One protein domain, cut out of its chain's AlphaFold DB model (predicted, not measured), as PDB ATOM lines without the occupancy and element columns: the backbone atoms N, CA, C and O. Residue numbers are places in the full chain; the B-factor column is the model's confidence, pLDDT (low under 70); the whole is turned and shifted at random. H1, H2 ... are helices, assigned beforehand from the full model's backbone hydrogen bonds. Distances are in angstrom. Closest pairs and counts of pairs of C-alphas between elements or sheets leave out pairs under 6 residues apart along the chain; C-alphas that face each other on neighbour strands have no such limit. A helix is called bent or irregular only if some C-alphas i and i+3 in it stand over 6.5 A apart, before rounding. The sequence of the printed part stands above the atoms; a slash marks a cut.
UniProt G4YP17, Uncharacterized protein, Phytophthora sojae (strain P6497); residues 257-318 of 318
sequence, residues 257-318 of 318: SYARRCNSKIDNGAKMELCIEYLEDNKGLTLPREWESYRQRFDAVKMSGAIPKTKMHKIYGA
ATOM      1  N   SER A 257     195.351 130.099 109.632       85.81
ATOM      2  CA  SER A 257     194.764 131.231 110.357       85.81
ATOM      3  C   SER A 257     193.826 132.106 109.505       85.81
ATOM      4  O   SER A 257     193.446 133.181 109.967       85.81
ATOM      5  N   TYR A 258     193.473 131.697 108.279       86.81
ATOM      6  CA  TYR A 258     192.728 132.510 107.309       86.81
ATOM      7  C   TYR A 258     191.452 133.128 107.891       86.81
ATOM      8  O   TYR A 258     191.281 134.340 107.816       86.81
ATOM      9  N   ALA A 259     190.621 132.344 108.588       84.31
ATOM     10  CA  ALA A 259     189.398 132.851 109.220       84.31
ATOM     11  C   ALA A 259     189.660 134.015 110.196       84.31
ATOM     12  O   ALA A 259     188.916 134.995 110.225       84.31
ATOM     13  N   ARG A 260     190.751 133.938 110.972       82.75
ATOM     14  CA  ARG A 260     191.145 135.010 111.901       82.75
ATOM     15  C   ARG A 260     191.645 136.242 111.141       82.75
ATOM     16  O   ARG A 260     191.284 137.353 111.511       82.75
ATOM     17  N   ARG A 261     192.421 136.044 110.065       78.94
ATOM     18  CA  ARG A 261     192.965 137.132 109.228       78.94
ATOM     19  C   ARG A 261     191.876 137.866 108.425       78.94
ATOM     20  O   ARG A 261     191.965 139.080 108.249       78.94
ATOM     21  N   CYS A 262     190.811 137.173 108.016       74.50
ATOM     22  CA  CYS A 262     189.645 137.798 107.382       74.50
ATOM     23  C   CYS A 262     188.869 138.708 108.347       74.50
ATOM     24  O   CYS A 262     188.463 139.804 107.961       74.50
ATOM     25  N   ASN A 263     188.714 138.309 109.616       66.12
ATOM     26  CA  ASN A 263     188.036 139.134 110.626       66.12
ATOM     27  C   ASN A 263     188.786 140.442 110.933       66.12
ATOM     28  O   ASN A 263     188.161 141.430 111.311       66.12
ATOM     29  N   SER A 264     190.103 140.484 110.711       60.78
ATOM     30  CA  SER A 264     190.911 141.705 110.827       60.78
ATOM     31  C   SER A 264     190.835 142.656 109.615       60.78
ATOM     32  O   SER A 264     191.601 143.610 109.565       60.78
ATOM     33  N   LYS A 265     189.907 142.448 108.659       52.25
ATOM     34  CA  LYS A 265     189.738 143.258 107.426       52.25
ATOM     35  C   LYS A 265     190.994 143.343 106.544       52.25
ATOM     36  O   LYS A 265     191.240 144.374 105.921       52.25
ATOM     37  N   ILE A 266     191.779 142.272 106.463       46.34
ATOM     38  CA  ILE A 266     192.905 142.223 105.528       46.34
ATOM     39  C   ILE A 266     192.423 141.587 104.221       46.34
ATOM     40  O   ILE A 266     191.924 140.464 104.208       46.34
ATOM     41  N   ASP A 267     192.540 142.403 103.175       55.59
ATOM     42  CA  ASP A 267     192.486 142.182 101.727       55.59
ATOM     43  C   ASP A 267     192.887 140.765 101.239       55.59
ATOM     44  O   ASP A 267     193.501 139.974 101.958       55.59
ATOM     45  N   ASN A 268     192.606 140.464  99.965       61.75
ATOM     46  CA  ASN A 268     193.037 139.269  99.222       61.75
ATOM     47  C   ASN A 268     194.519 138.885  99.445       61.75
ATOM     48  O   ASN A 268     194.887 137.725  99.251       61.75
ATOM     49  N   GLY A 269     195.359 139.819  99.906       73.88
ATOM     50  CA  GLY A 269     196.721 139.573 100.375       73.88
ATOM     51  C   GLY A 269     196.851 138.481 101.445       73.88
ATOM     52  O   GLY A 269     197.798 137.707 101.377       73.88
ATOM     53  N   ALA A 270     195.886 138.307 102.359       82.94
ATOM     54  CA  ALA A 270     195.972 137.267 103.396       82.94
ATOM     55  C   ALA A 270     196.002 135.843 102.807       82.94
ATOM     56  O   ALA A 270     196.667 134.951 103.335       82.94
ATOM     57  N   LYS A 271     195.291 135.638 101.693       86.94
ATOM     58  CA  LYS A 271     195.269 134.380 100.939       86.94
ATOM     59  C   LYS A 271     196.627 134.116 100.284       86.94
ATOM     60  O   LYS A 271     197.181 133.029 100.420       86.94
ATOM     61  N   MET A 272     197.174 135.142  99.630       87.94
ATOM     62  CA  MET A 272     198.470 135.074  98.952       87.94
ATOM     63  C   MET A 272     199.618 134.855  99.945       87.94
ATOM     64  O   MET A 272     200.478 134.016  99.708       87.94
ATOM     65  N   GLU A 273     199.604 135.550 101.082       87.94
ATOM     66  CA  GLU A 273     200.584 135.378 102.159       87.94
ATOM     67  C   GLU A 273     200.626 133.946 102.679       87.94
ATOM     68  O   GLU A 273     201.706 133.376 102.826       87.94
ATOM     69  N   LEU A 274     199.452 133.370 102.955       89.50
ATOM     70  CA  LEU A 274     199.342 131.995 103.426       89.50
ATOM     71  C   LEU A 274     199.810 131.011 102.355       89.50
ATOM     72  O   LEU A 274     200.522 130.070 102.682       89.50
ATOM     73  N   CYS A 275     199.494 131.252 101.083       90.50
ATOM     74  CA  CYS A 275     200.019 130.441  99.987       90.50
ATOM     75  C   CYS A 275     201.559 130.426  99.985       90.50
ATOM     76  O   CYS A 275     202.160 129.356  99.966       90.50
ATOM     77  N   ILE A 276     202.205 131.592 100.094       90.81
ATOM     78  CA  ILE A 276     203.672 131.695 100.154       90.81
ATOM     79  C   ILE A 276     204.247 131.004 101.398       90.81
ATOM     80  O   ILE A 276     205.239 130.291 101.280       90.81
ATOM     81  N   GLU A 277     203.627 131.185 102.571       91.25
ATOM     82  CA  GLU A 277     204.046 130.537 103.825       91.25
ATOM     83  C   GLU A 277     204.049 129.006 103.691       91.25
ATOM     84  O   GLU A 277     205.027 128.357 104.048       91.25
ATOM     85  N   TYR A 278     202.981 128.441 103.126       93.00
ATOM     86  CA  TYR A 278     202.828 126.993 102.984       93.00
ATOM     87  C   TYR A 278     203.592 126.400 101.793       93.00
ATOM     88  O   TYR A 278     203.910 125.213 101.807       93.00
ATOM     89  N   LEU A 279     203.922 127.197 100.772       92.56
ATOM     90  CA  LEU A 279     204.857 126.785  99.720       92.56
ATOM     91  C   LEU A 279     206.295 126.687 100.240       92.56
ATOM     92  O   LEU A 279     207.049 125.832  99.771       92.56
ATOM     93  N   GLU A 280     206.660 127.549 101.194       91.94
ATOM     94  CA  GLU A 280     207.969 127.557 101.846       91.94
ATOM     95  C   GLU A 280     208.131 126.409 102.848       91.94
ATOM     96  O   GLU A 280     209.161 125.738 102.834       91.94
ATOM     97  N   ASP A 281     207.107 126.158 103.665       90.75
ATOM     98  CA  ASP A 281     207.019 125.008 104.562       90.75
ATOM     99  C   ASP A 281     205.572 124.501 104.615       90.75
ATOM    100  O   ASP A 281     204.686 125.134 105.196       90.75
ATOM    101  N   ASN A 282     205.327 123.331 104.021       88.31
ATOM    102  CA  ASN A 282     203.992 122.739 103.974       88.31
ATOM    103  C   ASN A 282     203.562 122.107 105.308       88.31
ATOM    104  O   ASN A 282     202.420 121.657 105.418       88.31
ATOM    105  N   LYS A 283     204.447 122.062 106.318       90.62
ATOM    106  CA  LYS A 283     204.191 121.512 107.660       90.62
ATOM    107  C   LYS A 283     203.678 120.066 107.625       90.62
ATOM    108  O   LYS A 283     202.878 119.662 108.468       90.62
ATOM    109  N   GLY A 284     204.098 119.294 106.618       89.88
ATOM    110  CA  GLY A 284     203.654 117.915 106.397       89.88
ATOM    111  C   GLY A 284     202.221 117.778 105.867       89.88
ATOM    112  O   GLY A 284     201.690 116.670 105.842       89.88
ATOM    113  N   LEU A 285     201.581 118.874 105.448       92.62
ATOM    114  CA  LEU A 285     200.242 118.866 104.864       92.62
ATOM    115  C   LEU A 285     200.293 118.769 103.337       92.62
ATOM    116  O   LEU A 285     201.199 119.285 102.682       92.62
ATOM    117  N   THR A 286     199.262 118.155 102.759       90.50
ATOM    118  CA  THR A 286     199.021 118.198 101.313       90.50
ATOM    119  C   THR A 286     198.439 119.557 100.938       90.50
ATOM    120  O   THR A 286     197.379 119.936 101.437       90.50
ATOM    121  N   LEU A 287     199.136 120.297 100.073       92.38
ATOM    122  CA  LEU A 287     198.682 121.610  99.617       92.38
ATOM    123  C   LEU A 287     197.592 121.480  98.539       92.38
ATOM    124  O   LEU A 287     197.577 120.489  97.802       92.38
ATOM    125  N   PRO A 288     196.705 122.484  98.400       92.62
ATOM    126  CA  PRO A 288     195.765 122.551  97.286       92.62
ATOM    127  C   PRO A 288     196.485 122.454  95.939       92.62
ATOM    128  O   PRO A 288     197.562 123.028  95.765       92.62
ATOM    129  N   ARG A 289     195.867 121.793  94.952       90.12
ATOM    130  CA  ARG A 289     196.462 121.640  93.609       90.12
ATOM    131  C   ARG A 289     196.808 122.972  92.963       90.12
ATOM    132  O   ARG A 289     197.850 123.099  92.324       90.12
ATOM    133  N   GLU A 290     195.942 123.962  93.150       90.06
ATOM    134  CA  GLU A 290     196.170 125.312  92.656       90.06
ATOM    135  C   GLU A 290     197.467 125.902  93.230       90.06
ATOM    136  O   GLU A 290     198.272 126.446  92.481       90.06
ATOM    137  N   TRP A 291     197.752 125.694  94.518       92.12
ATOM    138  CA  TRP A 291     199.001 126.157  95.131       92.12
ATOM    139  C   TRP A 291     200.211 125.384  94.621       92.12
ATOM    140  O   TRP A 291     201.231 125.992  94.312       92.12
ATOM    141  N   GLU A 292     200.099 124.065  94.462       92.25
ATOM    142  CA  GLU A 292     201.177 123.257  93.877       92.25
ATOM    143  C   GLU A 292     201.531 123.706  92.453       92.25
ATOM    144  O   GLU A 292     202.707 123.755  92.090       92.25
ATOM    145  N   SER A 293     200.546 124.149  91.664       91.19
ATOM    146  CA  SER A 293     200.800 124.717  90.335       91.19
ATOM    147  C   SER A 293     201.667 125.988  90.376       91.19
ATOM    148  O   SER A 293     202.323 126.342  89.395       91.19
ATOM    149  N   TYR A 294     201.725 126.671  91.524       92.44
ATOM    150  CA  TYR A 294     202.513 127.886  91.713       92.44
ATOM    151  C   TYR A 294     203.954 127.599  92.145       92.44
ATOM    152  O   TYR A 294     204.784 128.514  92.106       92.44
ATOM    153  N   ARG A 295     204.290 126.351  92.504       92.44
ATOM    154  CA  ARG A 295     205.611 125.968  93.026       92.44
ATOM    155  C   ARG A 295     206.748 126.348  92.080       92.44
ATOM    156  O   ARG A 295     207.704 126.983  92.506       92.44
ATOM    157  N   GLN A 296     206.585 126.108  90.777       91.94
ATOM    158  CA  GLN A 296     207.580 126.512  89.773       91.94
ATOM    159  C   GLN A 296     207.855 128.025  89.783       91.94
ATOM    160  O   GLN A 296     209.002 128.459  89.677       91.94
ATOM    161  N   ARG A 297     206.808 128.849  89.934       92.94
ATOM    162  CA  ARG A 297     206.941 130.314  89.996       92.94
ATOM    163  C   ARG A 297     207.592 130.759  91.299       92.94
ATOM    164  O   ARG A 297     208.419 131.670  91.284       92.94
ATOM    165  N   PHE A 298     207.237 130.118  92.408       93.00
ATOM    166  CA  PHE A 298     207.852 130.349  93.710       93.00
ATOM    167  C   PHE A 298     209.357 130.043  93.684       93.00
ATOM    168  O   PHE A 298     210.162 130.898  94.063       93.00
ATOM    169  N   ASP A 299     209.745 128.885  93.147       92.44
ATOM    170  CA  ASP A 299     211.142 128.462  93.047       92.44
ATOM    171  C   ASP A 299     211.948 129.385  92.125       92.44
ATOM    172  O   ASP A 299     213.057 129.789  92.467       92.44
ATOM    173  N   ALA A 300     211.372 129.814  90.996       91.69
ATOM    174  CA  ALA A 300     212.006 130.788  90.105       91.69
ATOM    175  C   ALA A 300     212.277 132.134  90.799       91.69
ATOM    176  O   ALA A 300     213.333 132.742  90.599       91.69
ATOM    177  N   VAL A 301     211.351 132.602  91.644       91.81
ATOM    178  CA  VAL A 301     211.559 133.818  92.442       91.81
ATOM    179  C   VAL A 301     212.685 133.611  93.458       91.81
ATOM    180  O   VAL A 301     213.572 134.465  93.524       91.81
ATOM    181  N   LYS A 302     212.721 132.471  94.163       91.31
ATOM    182  CA  LYS A 302     213.822 132.137  95.085       91.31
ATOM    183  C   LYS A 302     215.177 132.073  94.377       91.31
ATOM    184  O   LYS A 302     216.131 132.679  94.856       91.31
ATOM    185  N   MET A 303     215.260 131.411  93.222       92.00
ATOM    186  CA  MET A 303     216.499 131.310  92.437       92.00
ATOM    187  C   MET A 303     217.003 132.670  91.940       92.00
ATOM    188  O   MET A 303     218.206 132.867  91.812       92.00
ATOM    189  N   SER A 304     216.106 133.634  91.703       90.81
ATOM    190  CA  SER A 304     216.484 135.004  91.323       90.81
ATOM    191  C   SER A 304     217.021 135.865  92.480       90.81
ATOM    192  O   SER A 304     217.354 137.028  92.266       90.81
ATOM    193  N   GLY A 305     217.067 135.334  93.709       88.75
ATOM    194  CA  GLY A 305     217.468 136.067  94.916       88.75
ATOM    195  C   GLY A 305     216.403 137.033  95.451       88.75
ATOM    196  O   GLY A 305     216.646 137.748  96.422       88.75
ATOM    197  N   ALA A 306     215.215 137.070  94.844       89.62
ATOM    198  CA  ALA A 306     214.109 137.903  95.300       89.62
ATOM    199  C   ALA A 306     213.347 137.240  96.459       89.62
ATOM    200  O   ALA A 306     213.166 136.026  96.501       89.62
ATOM    201  N   ILE A 307     212.840 138.058  97.386       89.25
ATOM    202  CA  ILE A 307     212.038 137.593  98.525       89.25
ATOM    203  C   ILE A 307     210.626 137.229  98.024       89.25
ATOM    204  O   ILE A 307     209.914 138.124  97.565       89.25
ATOM    205  N   PRO A 308     210.153 135.970  98.143       88.19
ATOM    206  CA  PRO A 308     208.841 135.560  97.624       88.19
ATOM    207  C   PRO A 308     207.672 136.411  98.134       88.19
ATOM    208  O   PRO A 308     206.783 136.784  97.366       88.19
ATOM    209  N   LYS A 309     207.724 136.828  99.406       86.31
ATOM    210  CA  LYS A 309     206.733 137.727 100.017       86.31
ATOM    211  C   LYS A 309     206.643 139.103  99.348       86.31
ATOM    212  O   LYS A 309     205.591 139.717  99.393       86.31
ATOM    213  N   THR A 310     207.685 139.612  98.691       86.19
ATOM    214  CA  THR A 310     207.598 140.900  97.970       86.19
ATOM    215  C   THR A 310     207.135 140.733  96.520       86.19
ATOM    216  O   THR A 310     206.921 141.718  95.815       86.19
ATOM    217  N   LYS A 311     206.955 139.486  96.061       88.06
ATOM    218  CA  LYS A 311     206.537 139.123  94.700       88.06
ATOM    219  C   LYS A 311     205.289 138.233  94.683       88.06
ATOM    220  O   LYS A 311     205.073 137.525  93.701       88.06
ATOM    221  N   MET A 312     204.435 138.303  95.712       86.31
ATOM    222  CA  MET A 312     203.261 137.421  95.843       86.31
ATOM    223  C   MET A 312     202.348 137.474  94.616       86.31
ATOM    224  O   MET A 312     201.976 136.430  94.104       86.31
ATOM    225  N   HIS A 313     202.072 138.661  94.065       84.25
ATOM    226  CA  HIS A 313     201.247 138.795  92.858       84.25
ATOM    227  C   HIS A 313     201.835 138.098  91.626       84.25
ATOM    228  O   HIS A 313     201.077 137.642  90.786       84.25
ATOM    229  N   LYS A 314     203.165 137.975  91.521       85.19
ATOM    230  CA  LYS A 314     203.826 137.265  90.411       85.19
ATOM    231  C   LYS A 314     203.745 135.742  90.574       85.19
ATOM    232  O   LYS A 314     203.783 135.005  89.594       85.19
ATOM    233  N   ILE A 315     203.689 135.277  91.821       84.12
ATOM    234  CA  ILE A 315     203.621 133.853  92.165       84.12
ATOM    235  C   ILE A 315     202.171 133.366  92.130       84.12
ATOM    236  O   ILE A 315     201.902 132.277  91.640       84.12
ATOM    237  N   TYR A 316     201.251 134.185  92.631       80.44
ATOM    238  CA  TYR A 316     199.846 133.854  92.824       80.44
ATOM    239  C   TYR A 316     198.974 134.297  91.637       80.44
ATOM    240  O   TYR A 316     198.068 133.581  91.228       80.44
ATOM    241  N   GLY A 317     199.264 135.455  91.035       70.50
ATOM    242  CA  GLY A 317     198.567 135.968  89.853       70.50
ATOM    243  C   GLY A 317     199.208 135.474  88.557       70.50
ATOM    244  O   GLY A 317     200.434 135.418  88.452       70.50
ATOM    245  N   ALA A 318     198.381 135.060  87.598       48.78
ATOM    246  CA  ALA A 318     198.769 134.925  86.194       48.78
ATOM    247  C   ALA A 318     198.603 136.277  85.493       48.78
ATOM    248  O   ALA A 318     197.575 136.942  85.762       48.78
TER     249      ALA A 318
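Overview. This is residues 257 to 318 of the 318 residues of an uncharacterized protein of Phytophthora sojae (strain P6497) (UniProt G4YP17). One helix, H2, runs through the middle of a small all-helix domain, with H1 on one side of it and H3, H4 and H5 on the other. H1 folds back beside the first part of H2 as one helical hairpin, while H4 and H5 make a second hairpin that crosses H2 at a wide angle, and the short H3 packs on the later part of H2. The printed part has 62 residues with five named helices, in the order H1, H2, H3, H4, H5, and no named strand. It is compact, with a radius of gyration of the C-alphas of 11.7 A and spans of 34 by 25 by 19 A.

Along the chain. H1 covers residues 258 to 263, 8.8 A from first to last C-alpha, and begins at C-alpha 258 at (192.728, 132.510, 107.309). H2, the longest helix, covers residues 269 to 280 and is 16.5 A long; its last C-alpha is at (207.969, 127.557, 101.846). H3 covers residues 289 to 293, 6.2 A long. H4 covers residues 295 to 303, 12.1 A long. H5 covers residues 308 to 316, 10.3 A long, and ends at C-alpha 316 at (199.846, 133.854, 92.824). H5 is irregular: C-alphas 310 and 313 are 8.4 A apart.

Arrangement. H2 is the hub and touches the four other helices. Its residues 270 to 274 touch H1, at a shallow tilt of 22 degrees, opposite ways; the closest C-alphas, of Arg 261 and Ala 270, are 6.6 A apart. Its residues 272 to 276 touch H5, about perpendicular at 77 degrees; the closest C-alphas, of Met 272 and Met 312, are 6.2 A apart. H2 and H3 only just touch, with 3 pairs of C-alphas within 8 A, the closest being Cys 275 and Trp 291 at 6.6 A. H2 and H4 also only just touch, with 3 such pairs, the closest being Leu 279 and Arg 295 at 6.8 A; they are about perpendicular at 78 degrees. H4 and H5 touch as a hairpin, at a shallow tilt of 34 degrees, only just short of steep, opposite ways; the closest C-alphas, of Arg 297 and Ile 315, are 5.3 A apart. H3 and H4 meet only through their link, and H3 and H5 are near each other, with 5 pairs of C-alphas within 10 A. H1 is apart from H3, H4 and H5. In H1, H2, H3 and H4 every O i to N i+4 pair is within hydrogen-bond range; in H5, 3 of 5 are.

Size, cuts and confidence. The two C-alphas farthest apart, of Asn 263 and Met 303, are 34.7 A apart. The printed part has no cut and ends at residue 318, the chain's last. The link from H2 to H3 is short, with 8 residues; the other links are tight. The mean pLDDT of the printed part is 84.6, and residues 263 to 268 and residue 318 are under 70.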